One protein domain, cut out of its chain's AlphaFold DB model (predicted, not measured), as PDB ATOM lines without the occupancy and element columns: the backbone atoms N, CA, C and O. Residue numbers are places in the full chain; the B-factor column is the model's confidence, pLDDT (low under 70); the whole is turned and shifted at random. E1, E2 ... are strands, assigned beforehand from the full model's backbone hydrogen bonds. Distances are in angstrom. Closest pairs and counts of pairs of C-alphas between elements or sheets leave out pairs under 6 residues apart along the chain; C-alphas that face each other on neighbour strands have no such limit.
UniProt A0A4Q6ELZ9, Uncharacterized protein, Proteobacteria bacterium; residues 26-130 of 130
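Overview. This is residues 26 to 130 of the 130 residues of an uncharacterized protein of Proteobacteria bacterium (UniProt A0A4Q6ELZ9). With little regular structure, the domain is one strongly twisted, curled antiparallel sheet, E1 E2 E3 E6 E5 E4, from whose E6 residues 119 to 130 fold back to E1. The printed part, 105 residues, is all strand, under half in the six named strands, E1 to E6 along the chain, with no named helix. It is compact, radius of gyration of the C-alphas 13.1 A, spanning 35 by 30 by 25 A.

Arrangement. E1, residues 33 to 36, E2, 53 to 62, and E3, 69 to 76, form a meander, successive antiparallel neighbours; N 34 and O 54 are 2.8 A apart, N 57 and O 73 2.7 A. E4, 86 to 91, E5, 103 to 108, and E6, 112 to 118, form another; N 89 and O 105 are 2.8 A apart, N 116 and O 104 2.8 A. E3 to E6 form a Greek key, the meander's last strand pairing with E3; N 72 and O 115 are 2.9 A apart.

Along the chain. E1 begins at C-alpha 33 (136.752, 129.559, 121.665). E2, 25.1 A long, bends by 55 degrees at residue 59. E6, 19.8 A long, ends at C-alpha 118 (116.601, 126.749, 129.290).

Size, cuts and confidence. The printed part has no cut. Links E1 to E2 and E4 to E5 are long. Residues 26 to 31, 58 to 68, 95 to 102 and 119 to 130 have pLDDT under 70.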
ATOM      1  N   ASN A  26     130.327 120.672 132.723       44.62
ATOM      2  CA  ASN A  26     131.564 120.888 133.479       44.62
ATOM      3  C   ASN A  26     132.824 120.962 132.585       44.62
ATOM      4  O   ASN A  26     133.883 121.299 133.095       44.62
ATOM      5  N   GLU A  27     132.717 120.648 131.289       44.78
ATOM      6  CA  GLU A  27     133.772 120.729 130.264       44.78
ATOM      7  C   GLU A  27     133.584 121.916 129.292       44.78
ATOM      8  O   GLU A  27     134.431 122.162 128.422       44.78
ATOM      9  N   LEU A  28     132.506 122.700 129.440       51.84
ATOM     10  CA  LEU A  28     132.443 124.074 128.922       51.84
ATOM     11  C   LEU A  28     133.193 124.990 129.891       51.84
ATOM     12  O   LEU A  28     132.664 125.941 130.464       51.84
ATOM     13  N   ASP A  29     134.458 124.627 130.088       48.94
ATOM     14  CA  ASP A  29     135.417 125.367 130.878       48.94
ATOM     15  C   ASP A  29     135.592 126.763 130.282       48.94
ATOM     16  O   ASP A  29     135.633 126.966 129.061       48.94
ATOM     17  N   GLN A  30     135.678 127.742 131.177       55.56
ATOM     18  CA  GLN A  30     135.908 129.140 130.845       55.56
ATOM     19  C   GLN A  30     137.086 129.283 129.871       55.56
ATOM     20  O   GLN A  30     138.154 128.708 130.081       55.56
ATOM     21  N   GLY A  31     136.915 130.092 128.827       61.19
ATOM     22  CA  GLY A  31     138.006 130.418 127.906       61.19
ATOM     23  C   GLY A  31     138.090 129.547 126.652       61.19
ATOM     24  O   GLY A  31     139.015 129.740 125.865       61.19
ATOM     25  N   ARG A  32     137.140 128.633 126.414       72.06
ATOM     26  CA  ARG A  32     137.029 127.968 125.107       72.06
ATOM     27  C   ARG A  32     136.547 128.947 124.039       72.06
ATOM     28  O   ARG A  32     135.578 129.678 124.250       72.06
ATOM     29  N   THR A  33     137.214 128.907 122.890       82.12
ATOM     30  CA  THR A  33     136.752 129.559 121.665       82.12
ATOM     31  C   THR A  33     135.773 128.634 120.955       82.12
ATOM     32  O   THR A  33     136.132 127.502 120.646       82.12
ATOM     33  N   LEU A  34     134.558 129.114 120.710       80.06
ATOM     34  CA  LEU A  34     133.539 128.444 119.905       80.06
ATOM     35  C   LEU A  34     133.195 129.310 118.695       80.06
ATOM     36  O   LEU A  34     133.333 130.531 118.743       80.06
ATOM     37  N   SER A  35     132.702 128.683 117.631       83.12
ATOM     38  CA  SER A  35     132.155 129.394 116.468       83.12
ATOM     39  C   SER A  35     130.633 129.292 116.437       83.12
ATOM     40  O   SER A  35     130.073 128.223 116.707       83.12
ATOM     41  N   LEU A  36     129.958 130.384 116.079       81.06
ATOM     42  CA  LEU A  36     128.518 130.361 115.814       81.06
ATOM     43  C   LEU A  36     128.200 129.483 114.609       81.06
ATOM     44  O   LEU A  36     128.846 129.592 113.567       81.06
ATOM     45  N   ARG A  37     127.179 128.634 114.728       82.75
ATOM     46  CA  ARG A  37     126.725 127.807 113.601       82.75
ATOM     47  C   ARG A  37     125.810 128.553 112.640       82.75
ATOM     48  O   ARG A  37     125.886 128.331 111.438       82.75
ATOM     49  N   GLN A  38     124.976 129.434 113.181       81.88
ATOM     50  CA  GLN A  38     123.959 130.172 112.442       81.88
ATOM     51  C   GLN A  38     124.183 131.678 112.555       81.88
ATOM     52  O   GLN A  38     124.796 132.165 113.505       81.88
ATOM     53  N   GLU A  39     123.660 132.411 111.576       88.12
ATOM     54  CA  GLU A  39     123.559 133.863 111.654       88.12
ATOM     55  C   GLU A  39     122.499 134.243 112.696       88.12
ATOM     56  O   GLU A  39     121.421 133.647 112.747       88.12
ATOM     57  N   ILE A  40     122.802 135.243 113.520       84.12
ATOM     58  CA  ILE A  40     121.873 135.796 114.502       84.12
ATOM     59  C   ILE A  40     121.534 137.223 114.081       84.12
ATOM     60  O   ILE A  40     122.413 138.073 113.935       84.12
ATOM     61  N   ARG A  41     120.243 137.496 113.900       86.50
ATOM     62  CA  ARG A  41     119.722 138.835 113.610       86.50
ATOM     63  C   ARG A  41     119.012 139.347 114.852       86.50
ATOM     64  O   ARG A  41     117.947 138.841 115.178       86.50
ATOM     65  N   LEU A  42     119.620 140.315 115.534       83.19
ATOM     66  CA  LEU A  42     119.014 140.966 116.703       83.19
ATOM     67  C   LEU A  42     118.139 142.150 116.276       83.19
ATOM     68  O   LEU A  42     117.109 142.427 116.875       83.19
ATOM     69  N   SER A  43     118.541 142.845 115.211       82.62
ATOM     70  CA  SER A  43     117.779 143.930 114.600       82.62
ATOM     71  C   SER A  43     118.178 144.096 113.132       82.62
ATOM     72  O   SER A  43     119.106 143.445 112.647       82.62
ATOM     73  N   ASP A  44     117.536 145.021 112.417       82.12
ATOM     74  CA  ASP A  44     117.919 145.372 111.040       82.12
ATOM     75  C   ASP A  44     119.352 145.928 110.931       82.12
ATOM     76  O   ASP A  44     119.920 145.988 109.840       82.12
ATOM     77  N   LYS A  45     119.934 146.374 112.053       80.38
ATOM     78  CA  LYS A  45     121.261 147.003 112.109       80.38
ATOM     79  C   LYS A  45     122.329 146.092 112.696       80.38
ATOM     80  O   LYS A  45     123.506 146.308 112.421       80.38
ATOM     81  N   VAL A  46     121.930 145.102 113.490       84.31
ATOM     82  CA  VAL A  46     122.843 144.214 114.205       84.31
ATOM     83  C   VAL A  46     122.622 142.791 113.720       84.31
ATOM     84  O   VAL A  46     121.714 142.077 114.155       84.31
ATOM     85  N   VAL A  47     123.490 142.402 112.789       86.69
ATOM     86  CA  VAL A  47     123.571 141.047 112.255       86.69
ATOM     87  C   VAL A  47     124.919 140.473 112.634       86.69
ATOM     88  O   VAL A  47     125.967 141.040 112.326       86.69
ATOM     89  N   ILE A  48     124.867 139.331 113.292       84.62
ATOM     90  CA  ILE A  48     126.022 138.548 113.674       84.62
ATOM     91  C   ILE A  48     126.131 137.384 112.689       84.62
ATOM     92  O   ILE A  48     125.236 136.536 112.659       84.62
ATOM     93  N   PRO A  49     127.209 137.303 111.899       88.38
ATOM     94  CA  PRO A  49     127.351 136.246 110.914       88.38
ATOM     95  C   PRO A  49     127.633 134.881 111.558       88.38
ATOM     96  O   PRO A  49     128.255 134.767 112.616       88.38
ATOM     97  N   ALA A  50     127.211 133.820 110.867       87.75
ATOM     98  CA  ALA A  50     127.679 132.471 111.162       87.75
ATOM     99  C   ALA A  50     129.213 132.405 111.041       87.75
ATOM    100  O   ALA A  50     129.811 133.066 110.190       87.75
ATOM    101  N   GLY A  51     129.851 131.590 111.878       86.19
ATOM    102  CA  GLY A  51     131.306 131.450 111.929       86.19
ATOM    103  C   GLY A  51     132.027 132.502 112.774       86.19
ATOM    104  O   GLY A  51     133.239 132.386 112.932       86.19
ATOM    105  N   THR A  52     131.334 133.494 113.348       87.19
ATOM    106  CA  THR A  52     131.957 134.408 114.317       87.19
ATOM    107  C   THR A  52     132.512 133.621 115.499       87.19
ATOM    108  O   THR A  52     131.794 132.848 116.139       87.19
ATOM    109  N   GLU A  53     133.796 133.838 115.786       87.75
ATOM    110  CA  GLU A  53     134.488 133.193 116.893       87.75
ATOM    111  C   GLU A  53     134.291 133.966 118.198       87.75
ATOM    112  O   GLU A  53     134.436 135.195 118.274       87.75
ATOM    113  N   MET A  54     133.995 133.220 119.256       83.62
ATOM    114  CA  MET A  54     133.625 133.767 120.548       83.62
ATOM    115  C   MET A  54     134.296 133.005 121.673       83.62
ATOM    116  O   MET A  54     134.345 131.778 121.667       83.62
ATOM    117  N   VAL A  55     134.749 133.733 122.687       84.06
ATOM    118  CA  VAL A  55     135.239 133.139 123.929       84.06
ATOM    119  C   VAL A  55     134.080 133.022 124.909       84.06
ATOM    120  O   VAL A  55     133.463 134.032 125.264       84.06
ATOM    121  N   ILE A  56     133.794 131.802 125.359       78.31
ATOM    122  CA  ILE A  56     132.713 131.536 126.312       78.31
ATOM    123  C   ILE A  56     133.206 131.694 127.752       78.31
ATOM    124  O   ILE A  56     134.244 131.168 128.161       78.31
ATOM    125  N   THR A  57     132.416 132.410 128.542       74.31
ATOM    126  CA  THR A  57     132.542 132.558 129.989       74.31
ATOM    127  C   THR A  57     131.216 132.162 130.629       74.31
ATOM    128  O   THR A  57     130.207 132.847 130.471       74.31
ATOM    129  N   MET A  58     131.180 131.039 131.346       65.69
ATOM    130  CA  MET A  58     130.001 130.691 132.138       65.69
ATOM    131  C   MET A  58     129.873 131.702 133.274       65.69
ATOM    132  O   MET A  58     130.852 131.923 133.994       65.69
ATOM    133  N   ARG A  59     128.703 132.335 133.405       64.50
ATOM    134  CA  ARG A  59     128.538 133.424 134.367       64.50
ATOM    135  C   ARG A  59     127.620 133.096 135.529       64.50
ATOM    136  O   ARG A  59     128.034 133.438 136.619       64.50
ATOM    137  N   GLU A  60     126.490 132.399 135.364       65.62
ATOM    138  CA  GLU A  60     125.663 131.948 136.505       65.62
ATOM    139  C   GLU A  60     124.448 131.108 136.061       65.62
ATOM    140  O   GLU A  60     123.958 131.239 134.939       65.62
ATOM    141  N   ALA A  61     123.929 130.265 136.962       63.94
ATOM    142  CA  ALA A  61     122.586 129.699 136.838       63.94
ATOM    143  C   ALA A  61     121.574 130.696 137.421       63.94
ATOM    144  O   ALA A  61     121.691 131.091 138.583       63.94
ATOM    145  N   LEU A  62     120.574 131.092 136.639       63.00
ATOM    146  CA  LEU A  62     119.533 132.015 137.078       63.00
ATOM    147  C   LEU A  62     118.285 131.226 137.474       63.00
ATOM    148  O   LEU A  62     117.707 130.478 136.686       63.00
ATOM    149  N   SER A  63     117.875 131.400 138.729       56.81
ATOM    150  CA  SER A  63     116.671 130.785 139.288       56.81
ATOM    151  C   SER A  63     115.581 131.848 139.426       56.81
ATOM    152  O   SER A  63     115.792 132.859 140.092       56.81
ATOM    153  N   GLY A  64     114.416 131.627 138.817       56.12
ATOM    154  CA  GLY A  64     113.253 132.518 138.891       56.12
ATOM    155  C   GLY A  64     111.934 131.737 138.857       56.12
ATOM    156  O   GLY A  64     111.958 130.517 138.691       56.12
ATOM    157  N   PRO A  65     110.772 132.396 139.039       44.75
ATOM    158  CA  PRO A  65     109.475 131.740 138.890       44.75
ATOM    159  C   PRO A  65     109.281 131.297 137.429       44.75
ATOM    160  O   PRO A  65     108.999 132.117 136.560       44.75
ATOM    161  N   GLY A  66     109.481 130.004 137.161       64.56
ATOM    162  CA  GLY A  66     109.527 129.425 135.815       64.56
ATOM    163  C   GLY A  66     110.508 128.250 135.734       64.56
ATOM    164  O   GLY A  66     110.783 127.597 136.740       64.56
ATOM    165  N   MET A  67     111.024 127.967 134.536       63.47
ATOM    166  CA  MET A  67     112.098 126.987 134.333       63.47
ATOM    167  C   MET A  67     113.462 127.611 134.645       63.47
ATOM    168  O   MET A  67     113.678 128.795 134.395       63.47
ATOM    169  N   SER A  68     114.388 126.815 135.188       66.56
ATOM    170  CA  SER A  68     115.756 127.268 135.445       66.56
ATOM    171  C   SER A  68     116.453 127.623 134.134       66.56
ATOM    172  O   SER A  68     116.421 126.837 133.178       66.56
ATOM    173  N   LEU A  69     117.113 128.780 134.114       72.62
ATOM    174  CA  LEU A  69     117.879 129.269 132.973       72.62
ATOM    175  C   LEU A  69     119.371 129.209 133.293       72.62
ATOM    176  O   LEU A  69     119.795 129.526 134.405       72.62
ATOM    177  N   MET A  70     120.172 128.848 132.301       75.25
ATOM    178  CA  MET A  70     121.623 129.001 132.351       75.25
ATOM    179  C   MET A  70     122.020 130.226 131.544       75.25
ATOM    180  O   MET A  70     121.609 130.371 130.392       75.25
ATOM    181  N   TYR A  71     122.827 131.093 132.152       78.12
ATOM    182  CA  TYR A  71     123.356 132.280 131.503       78.12
ATOM    183  C   TYR A  71     124.826 132.088 131.117       78.12
ATOM    184  O   TYR A  71     125.709 131.901 131.968       78.12
ATOM    185  N   TYR A  72     125.093 132.187 129.817       76.25
ATOM    186  CA  TYR A  72     126.430 132.154 129.239       76.25
ATOM    187  C   TYR A  72     126.811 133.548 128.760       76.25
ATOM    188  O   TYR A  72     126.130 134.140 127.927       76.25
ATOM    189  N   GLY A  73     127.928 134.063 129.268       80.06
ATOM    190  CA  GLY A  73     128.543 135.263 128.724       80.06
ATOM    191  C   GLY A  73     129.486 134.882 127.591       80.06
ATOM    192  O   GLY A  73     130.425 134.123 127.816       80.06
ATOM    193  N   ALA A  74     129.300 135.432 126.402       81.25
ATOM    194  CA  ALA A  74     130.234 135.279 125.292       81.25
ATOM    195  C   ALA A  74     130.903 136.619 124.972       81.25
ATOM    196  O   ALA A  74     130.336 137.685 125.213       81.25
ATOM    197  N   ARG A  75     132.122 136.585 124.437       86.12
ATOM    198  CA  ARG A  75     132.786 137.778 123.901       86.12
ATOM    199  C   ARG A  75     133.373 137.472 122.536       86.12
ATOM    200  O   ARG A  75     134.135 136.518 122.403       86.12
ATOM    201  N   GLU A  76     133.053 138.303 121.555       87.06
ATOM    202  CA  GLU A  76     133.642 138.208 120.221       87.06
ATOM    203  C   GLU A  76     135.157 138.467 120.256       87.06
ATOM    204  O   GLU A  76     135.627 139.389 120.935       87.06
ATOM    205  N   ILE A  77     135.925 137.664 119.513       84.12
ATOM    206  CA  ILE A  77     137.389 137.804 119.436       84.12
ATOM    207  C   ILE A  77     137.787 139.074 118.671       84.12
ATOM    208  O   ILE A  77     138.673 139.804 119.115       84.12
ATOM    209  N   ASN A  78     137.095 139.378 117.570       84.06
ATOM    210  CA  ASN A  78     137.379 140.514 116.687       84.06
ATOM    211  C   ASN A  78     136.230 141.533 116.679       84.06
ATOM    212  O   ASN A  78     135.622 141.809 115.650       84.06
ATOM    213  N   CYS A  79     135.959 142.116 117.847       83.75
ATOM    214  CA  CYS A  79     134.916 143.125 118.029       83.75
ATOM    215  C   CYS A  79     135.204 144.400 117.215       83.75
ATOM    216  O   CYS A  79     136.140 145.146 117.514       83.75
ATOM    217  N   THR A  80     134.379 144.658 116.198       85.31
ATOM    218  CA  THR A  80     134.486 145.835 115.315       85.31
ATOM    219  C   THR A  80     133.649 147.022 115.795       85.31
ATOM    220  O   THR A  80     134.038 148.166 115.564       85.31
ATOM    221  N   HIS A  81     132.555 146.755 116.514       86.75
ATOM    222  CA  HIS A  81     131.595 147.754 116.994       86.75
ATOM    223  C   HIS A  81     131.336 147.619 118.507       86.75
ATOM    224  O   HIS A  81     130.270 147.160 118.927       86.75
ATOM    225  N   PRO A  82     132.307 147.981 119.367       87.38
ATOM    226  CA  PRO A  82     132.191 147.818 120.821       87.38
ATOM    227  C   PRO A  82     131.093 148.679 121.464       87.38
ATOM    228  O   PRO A  82     130.723 148.441 122.616       87.38
ATOM    229  N   GLU A  83     130.595 149.690 120.758       87.06
ATOM    230  CA  GLU A  83     129.545 150.597 121.214       87.06
ATOM    231  C   GLU A  83     128.124 150.043 121.043       87.06
ATOM    232  O   GLU A  83     127.207 150.529 121.715       87.06
ATOM    233  N   TRP A  84     127.933 149.046 120.171       86.75
ATOM    234  CA  TRP A  84     126.615 148.481 119.892       86.75
ATOM    235  C   TRP A  84     126.057 147.737 121.097       86.75
ATOM    236  O   TRP A  84     126.775 147.036 121.810       86.75
ATOM    237  N   GLN A  85     124.759 147.926 121.317       87.56
ATOM    238  CA  GLN A  85     123.976 147.265 122.347       87.56
ATOM    239  C   GLN A  85     122.584 146.986 121.789       87.56
ATOM    240  O   GLN A  85     122.000 147.863 121.153       87.56
ATOM    241  N   GLU A  86     122.064 145.798 122.062       85.50
ATOM    242  CA  GLU A  86     120.696 145.391 121.742       85.50
ATOM    243  C   GLU A  86     120.113 144.641 122.938       85.50
ATOM    244  O   GLU A  86     120.832 143.950 123.667       85.50
ATOM    245  N   GLY A  87     118.809 144.820 123.151       83.00
ATOM    246  CA  GLY A  87     118.080 144.129 124.210       83.00
ATOM    247  C   GLY A  87     117.978 142.621 123.970       83.00
ATOM    248  O   GLY A  87     118.515 142.084 123.004       83.00
ATOM    249  N   LEU A  88     117.271 141.940 124.870       81.94
ATOM    250  CA  LEU A  88     117.026 140.506 124.763       81.94
ATOM    251  C   LEU A  88     116.118 140.190 123.566       81.94
ATOM    252  O   LEU A  88     114.971 140.635 123.538       81.94
ATOM    253  N   GLU A  89     116.609 139.361 122.653       83.00
ATOM    254  CA  GLU A  89     115.874 138.817 121.510       83.00
ATOM    255  C   GLU A  89     115.745 137.294 121.639       83.00
ATOM    256  O   GLU A  89     116.656 136.621 122.126       83.00
ATOM    257  N   LEU A  90     114.614 136.733 121.205       79.56
ATOM    258  CA  LEU A  90     114.388 135.286 121.199       79.56
ATOM    259  C   LEU A  90     114.775 134.693 119.845       79.56
ATOM    260  O   LEU A  90     114.188 135.023 118.817       79.56
ATOM    261  N   VAL A  91     115.729 133.766 119.852       75.06
ATOM    262  CA  VAL A  91     116.264 133.137 118.643       75.06
ATOM    263  C   VAL A  91     115.945 131.649 118.641       75.06
ATOM    264  O   VAL A  91     116.249 130.935 119.596       75.06
ATOM    265  N   LEU A  92     115.352 131.164 117.550       75.81
ATOM    266  CA  LEU A  92     115.116 129.735 117.353       75.81
ATOM    267  C   LEU A  92     116.400 129.052 116.856       75.81
ATOM    268  O   LEU A  92     117.018 129.546 115.904       75.81
ATOM    269  N   PRO A  93     116.819 127.932 117.470       71.25
ATOM    270  CA  PRO A  93     117.911 127.128 116.940       71.25
ATOM    271  C   PRO A  93     117.595 126.599 115.534       71.25
ATOM    272  O   PRO A  93     116.452 126.266 115.217       71.25
ATOM    273  N   GLU A  94     118.616 126.490 114.689       70.88
ATOM    274  CA  GLU A  94     118.481 125.923 113.351       70.88
ATOM    275  C   GLU A  94     117.899 124.500 113.411       70.88
ATOM    276  O   GLU A  94     118.407 123.625 114.113       70.88
ATOM    277  N   GLY A  95     116.826 124.272 112.647       69.50
ATOM    278  CA  GLY A  95     116.118 122.990 112.589       69.50
ATOM    279  C   GLY A  95     114.984 122.832 113.608       69.50
ATOM    280  O   GLY A  95     114.240 121.856 113.515       69.50
ATOM    281  N   GLU A  96     114.798 123.787 114.520       66.44
ATOM    282  CA  GLU A  96     113.701 123.791 115.488       66.44
ATOM    283  C   GLU A  96     112.546 124.681 115.011       66.44
ATOM    284  O   GLU A  96     112.731 125.848 114.669       66.44
ATOM    285  N   LEU A  97     111.330 124.125 114.982       65.62
ATOM    286  CA  LEU A  97     110.108 124.853 114.597       65.62
ATOM    287  C   LEU A  97     109.247 125.260 115.800       65.62
ATOM    288  O   LEU A  97     108.241 125.949 115.628       65.62
ATOM    289  N   ASP A  98     109.607 124.816 117.005       60.94
ATOM    290  CA  ASP A  98     108.855 125.111 118.219       60.94
ATOM    291  C   ASP A  98     109.433 126.340 118.934       60.94
ATOM    292  O   ASP A  98     110.570 126.336 119.407       60.94
ATOM    293  N   ALA A  99     108.612 127.389 119.051       56.34
ATOM    294  CA  ALA A  99     108.959 128.608 119.772       56.34
ATOM    295  C   ALA A  99     109.200 128.387 121.273       56.34
ATOM    296  O   ALA A  99     109.810 129.236 121.923       56.34
ATOM    297  N   SER A 100     108.771 127.244 121.820       55.56
ATOM    298  CA  SER A 100     109.013 126.866 123.214       55.56
ATOM    299  C   SER A 100     110.487 126.593 123.549       55.56
ATOM    300  O   SER A 100     110.808 126.440 124.726       55.56
ATOM    301  N   ARG A 101     111.369 126.545 122.537       60.84
ATOM    302  CA  ARG A 101     112.809 126.244 122.656       60.84
ATOM    303  C   ARG A 101     113.708 127.402 122.213       60.84
ATOM    304  O   ARG A 101     114.885 127.207 121.909       60.84
ATOM    305  N   ALA A 102     113.146 128.606 122.123       58.22
ATOM    306  CA  ALA A 102     113.904 129.797 121.779       58.22
ATOM    307  C   ALA A 102     114.964 130.108 122.846       58.22
ATOM    308  O   ALA A 102     114.717 130.008 124.047       58.22
ATOM    309  N   VAL A 103     116.140 130.529 122.394       73.94
ATOM    310  CA  VAL A 103     117.244 130.977 123.241       73.94
ATOM    311  C   VAL A 103     117.231 132.498 123.286       73.94
ATOM    312  O   VAL A 103     117.134 133.153 122.250       73.94
ATOM    313  N   GLY A 104     117.323 133.061 124.487       75.81
ATOM    314  CA  GLY A 104     117.420 134.506 124.663       75.81
ATOM    315  C   GLY A 104     118.840 134.984 124.383       75.81
ATOM    316  O   GLY A 104     119.780 134.445 124.967       75.81
ATOM    317  N   ILE A 105     119.012 135.982 123.520       80.38
ATOM    318  CA  ILE A 105     120.313 136.573 123.196       80.38
ATOM    319  C   ILE A 105     120.250 138.083 123.399       80.38
ATOM    320  O   ILE A 105     119.361 138.739 122.873       80.38
ATOM    321  N   GLU A 106     121.200 138.639 124.140       86.81
ATOM    322  CA  GLU A 106     121.376 140.087 124.292       86.81
ATOM    323  C   GLU A 106     122.790 140.512 123.884       86.81
ATOM    324  O   GLU A 106     123.755 139.765 124.085       86.81
ATOM    325  N   LEU A 107     122.924 141.724 123.340       85.88
ATOM    326  CA  LEU A 107     124.211 142.337 123.013       85.88
ATOM    327  C   LEU A 107     124.492 143.478 123.994       85.88
ATOM    328  O   LEU A 107     123.875 144.539 123.953       85.88
ATOM    329  N   GLY A 108     125.465 143.266 124.867       84.50
ATOM    330  CA  GLY A 108     126.023 144.260 125.770       84.50
ATOM    331  C   GLY A 108     127.259 144.967 125.204       84.50
ATOM    332  O   GLY A 108     127.788 144.657 124.136       84.50
ATOM    333  N   LYS A 109     127.767 145.928 125.982       82.12
ATOM    334  CA  LYS A 109     128.954 146.727 125.634       82.12
ATOM    335  C   LYS A 109     130.180 145.857 125.349       82.12
ATOM    336  O   LYS A 109     130.385 144.824 125.982       82.12
ATOM    337  N   ASN A 110     131.071 146.357 124.495       85.81
ATOM    338  CA  ASN A 110     132.330 145.707 124.116       85.81
ATOM    339  C   ASN A 110     132.134 144.319 123.477       85.81
ATOM    340  O   ASN A 110     132.931 143.413 123.739       85.81
ATOM    341  N   CYS A 111     131.069 144.158 122.683       85.12
ATOM    342  CA  CYS A 111     130.676 142.889 122.067       85.12
ATOM    343  C   CYS A 111     130.571 141.740 123.087       85.12
ATOM    344  O   CYS A 111     130.969 140.609 122.800       85.12
ATOM    345  N   GLN A 112     130.090 142.038 124.300       85.31
ATOM    346  CA  GLN A 112     129.771 141.022 125.304       85.31
ATOM    347  C   GLN A 112     128.327 140.614 125.155       85.31
ATOM    348  O   GLN A 112     127.464 141.479 125.137       85.31
ATOM    349  N   TRP A 113     128.067 139.330 124.993       82.56
ATOM    350  CA  TRP A 113     126.726 138.848 124.720       82.56
ATOM    351  C   TRP A 113     126.279 137.960 125.858       82.56
ATOM    352  O   TRP A 113     127.089 137.245 126.458       82.56
ATOM    353  N   GLY A 114     124.990 138.020 126.133       82.44
ATOM    354  CA  GLY A 114     124.326 137.158 127.082       82.44
ATOM    355  C   GLY A 114     123.491 136.134 126.343       82.44
ATOM    356  O   GLY A 114     122.652 136.514 125.533       82.44
ATOM    357  N   VAL A 115     123.719 134.850 126.600       79.62
ATOM    358  CA  VAL A 115     122.918 133.763 126.032       79.62
ATOM    359  C   VAL A 115     122.211 133.034 127.163       79.62
ATOM    360  O   VAL A 115     122.853 132.454 128.040       79.62
ATOM    361  N   TYR A 116     120.885 133.068 127.132       78.75
ATOM    362  CA  TYR A 116     119.996 132.432 128.091       78.75
ATOM    363  C   TYR A 116     119.440 131.152 127.490       78.75
ATOM    364  O   TYR A 116     118.634 131.196 126.559       78.75
ATOM    365  N   VAL A 117     119.854 130.016 128.041       74.69
ATOM    366  CA  VAL A 117     119.399 128.694 127.602       74.69
ATOM    367  C   VAL A 117     118.554 128.072 128.701       74.69
ATOM    368  O   VAL A 117     118.954 128.058 129.869       74.69
ATOM    369  N   GLU A 118     117.387 127.540 128.348       71.81
ATOM    370  CA  GLU A 118     116.601 126.749 129.290       71.81
ATOM    371  C   GLU A 118     117.351 125.463 129.650       71.81
ATOM    372  O   GLU A 118     117.861 124.746 128.790       71.81
ATOM    373  N   THR A 119     117.410 125.141 130.941       67.69
ATOM    374  CA  THR A 119     118.182 123.987 131.442       67.69
ATOM    375  C   THR A 119     117.792 122.649 130.811       67.69
ATOM    376  O   THR A 119     118.659 121.810 130.587       67.69
ATOM    377  N   LYS A 120     116.511 122.439 130.492       64.12
ATOM    378  CA  LYS A 120     116.030 121.216 129.823       64.12
ATOM    379  C   LYS A 120     116.528 121.082 128.374       64.12
ATOM    380  O   LYS A 120     116.583 119.973 127.859       64.12
ATOM    381  N   ASP A 121     116.870 122.197 127.727       58.66
ATOM    382  CA  ASP A 121     117.285 122.254 126.322       58.66
ATOM    383  C   ASP A 121     118.811 122.193 126.167       58.66
ATOM    384  O   ASP A 121     119.314 122.098 125.045       58.66
ATOM    385  N   LEU A 122     119.556 122.174 127.277       58.75
ATOM    386  CA  LEU A 122     121.016 122.075 127.294       58.75
ATOM    387  C   LEU A 122     121.534 120.859 126.515       58.75
ATOM    388  O   LEU A 122     122.482 120.985 125.751       58.75
ATOM    389  N   ASP A 123     120.886 119.702 126.603       51.66
ATOM    390  CA  ASP A 123     121.340 118.505 125.877       51.66
ATOM    391  C   ASP A 123     121.112 118.588 124.353       51.66
ATOM    392  O   ASP A 123     121.534 117.709 123.600       51.66
ATOM    393  N   SER A 124     120.450 119.648 123.885       52.66
ATOM    394  CA  SER A 124     119.970 119.798 122.510       52.66
ATOM    395  C   SER A 124     120.375 121.105 121.820       52.66
ATOM    396  O   SER A 124     120.156 121.244 120.618       52.66
ATOM    397  N   ALA A 125     120.955 122.068 122.543       56.53
ATOM    398  CA  ALA A 125     121.234 123.398 122.009       56.53
ATOM    399  C   ALA A 125     122.400 123.376 120.999       56.53
ATOM    400  O   ALA A 125     123.566 123.216 121.358       56.53
ATOM    401  N   THR A 126     122.085 123.573 119.715       62.72
ATOM    402  CA  THR A 126     123.011 123.485 118.565       62.72
ATOM    403  C   THR A 126     123.672 124.808 118.164       62.72
ATOM    404  O   THR A 126     124.369 124.852 117.156       62.72
ATOM    405  N   ILE A 127     123.485 125.895 118.917       66.12
ATOM    406  CA  ILE A 127     123.862 127.254 118.474       66.12
ATOM    407  C   ILE A 127     125.382 127.428 118.308       66.12
ATOM    408  O   ILE A 127     125.840 128.152 117.418       66.12
ATOM    409  N   PHE A 128     126.173 126.733 119.127       67.19
ATOM    410  CA  PHE A 128     127.633 126.810 119.113       67.19
ATOM    411  C   PHE A 128     128.283 125.514 118.625       67.19
ATOM    412  O   PHE A 128     127.713 124.423 118.714       67.19
ATOM    413  N   ASN A 129     129.506 125.636 118.113       64.31
ATOM    414  CA  ASN A 129     130.360 124.516 117.732       64.31
ATOM    415  C   ASN A 129     131.701 124.540 118.480       64.31
ATOM    416  O   ASN A 129     132.283 125.626 118.572       64.31
ATOM    417  N   PRO A 130     132.185 123.387 118.991       56.12
ATOM    418  CA  PRO A 130     133.543 123.238 119.511       56.12
ATOM    419  C   PRO A 130     134.620 123.271 118.427       56.12
ATOM    420  O   PRO A 130     134.295 123.037 117.240       56.12
TER     421      PRO A 130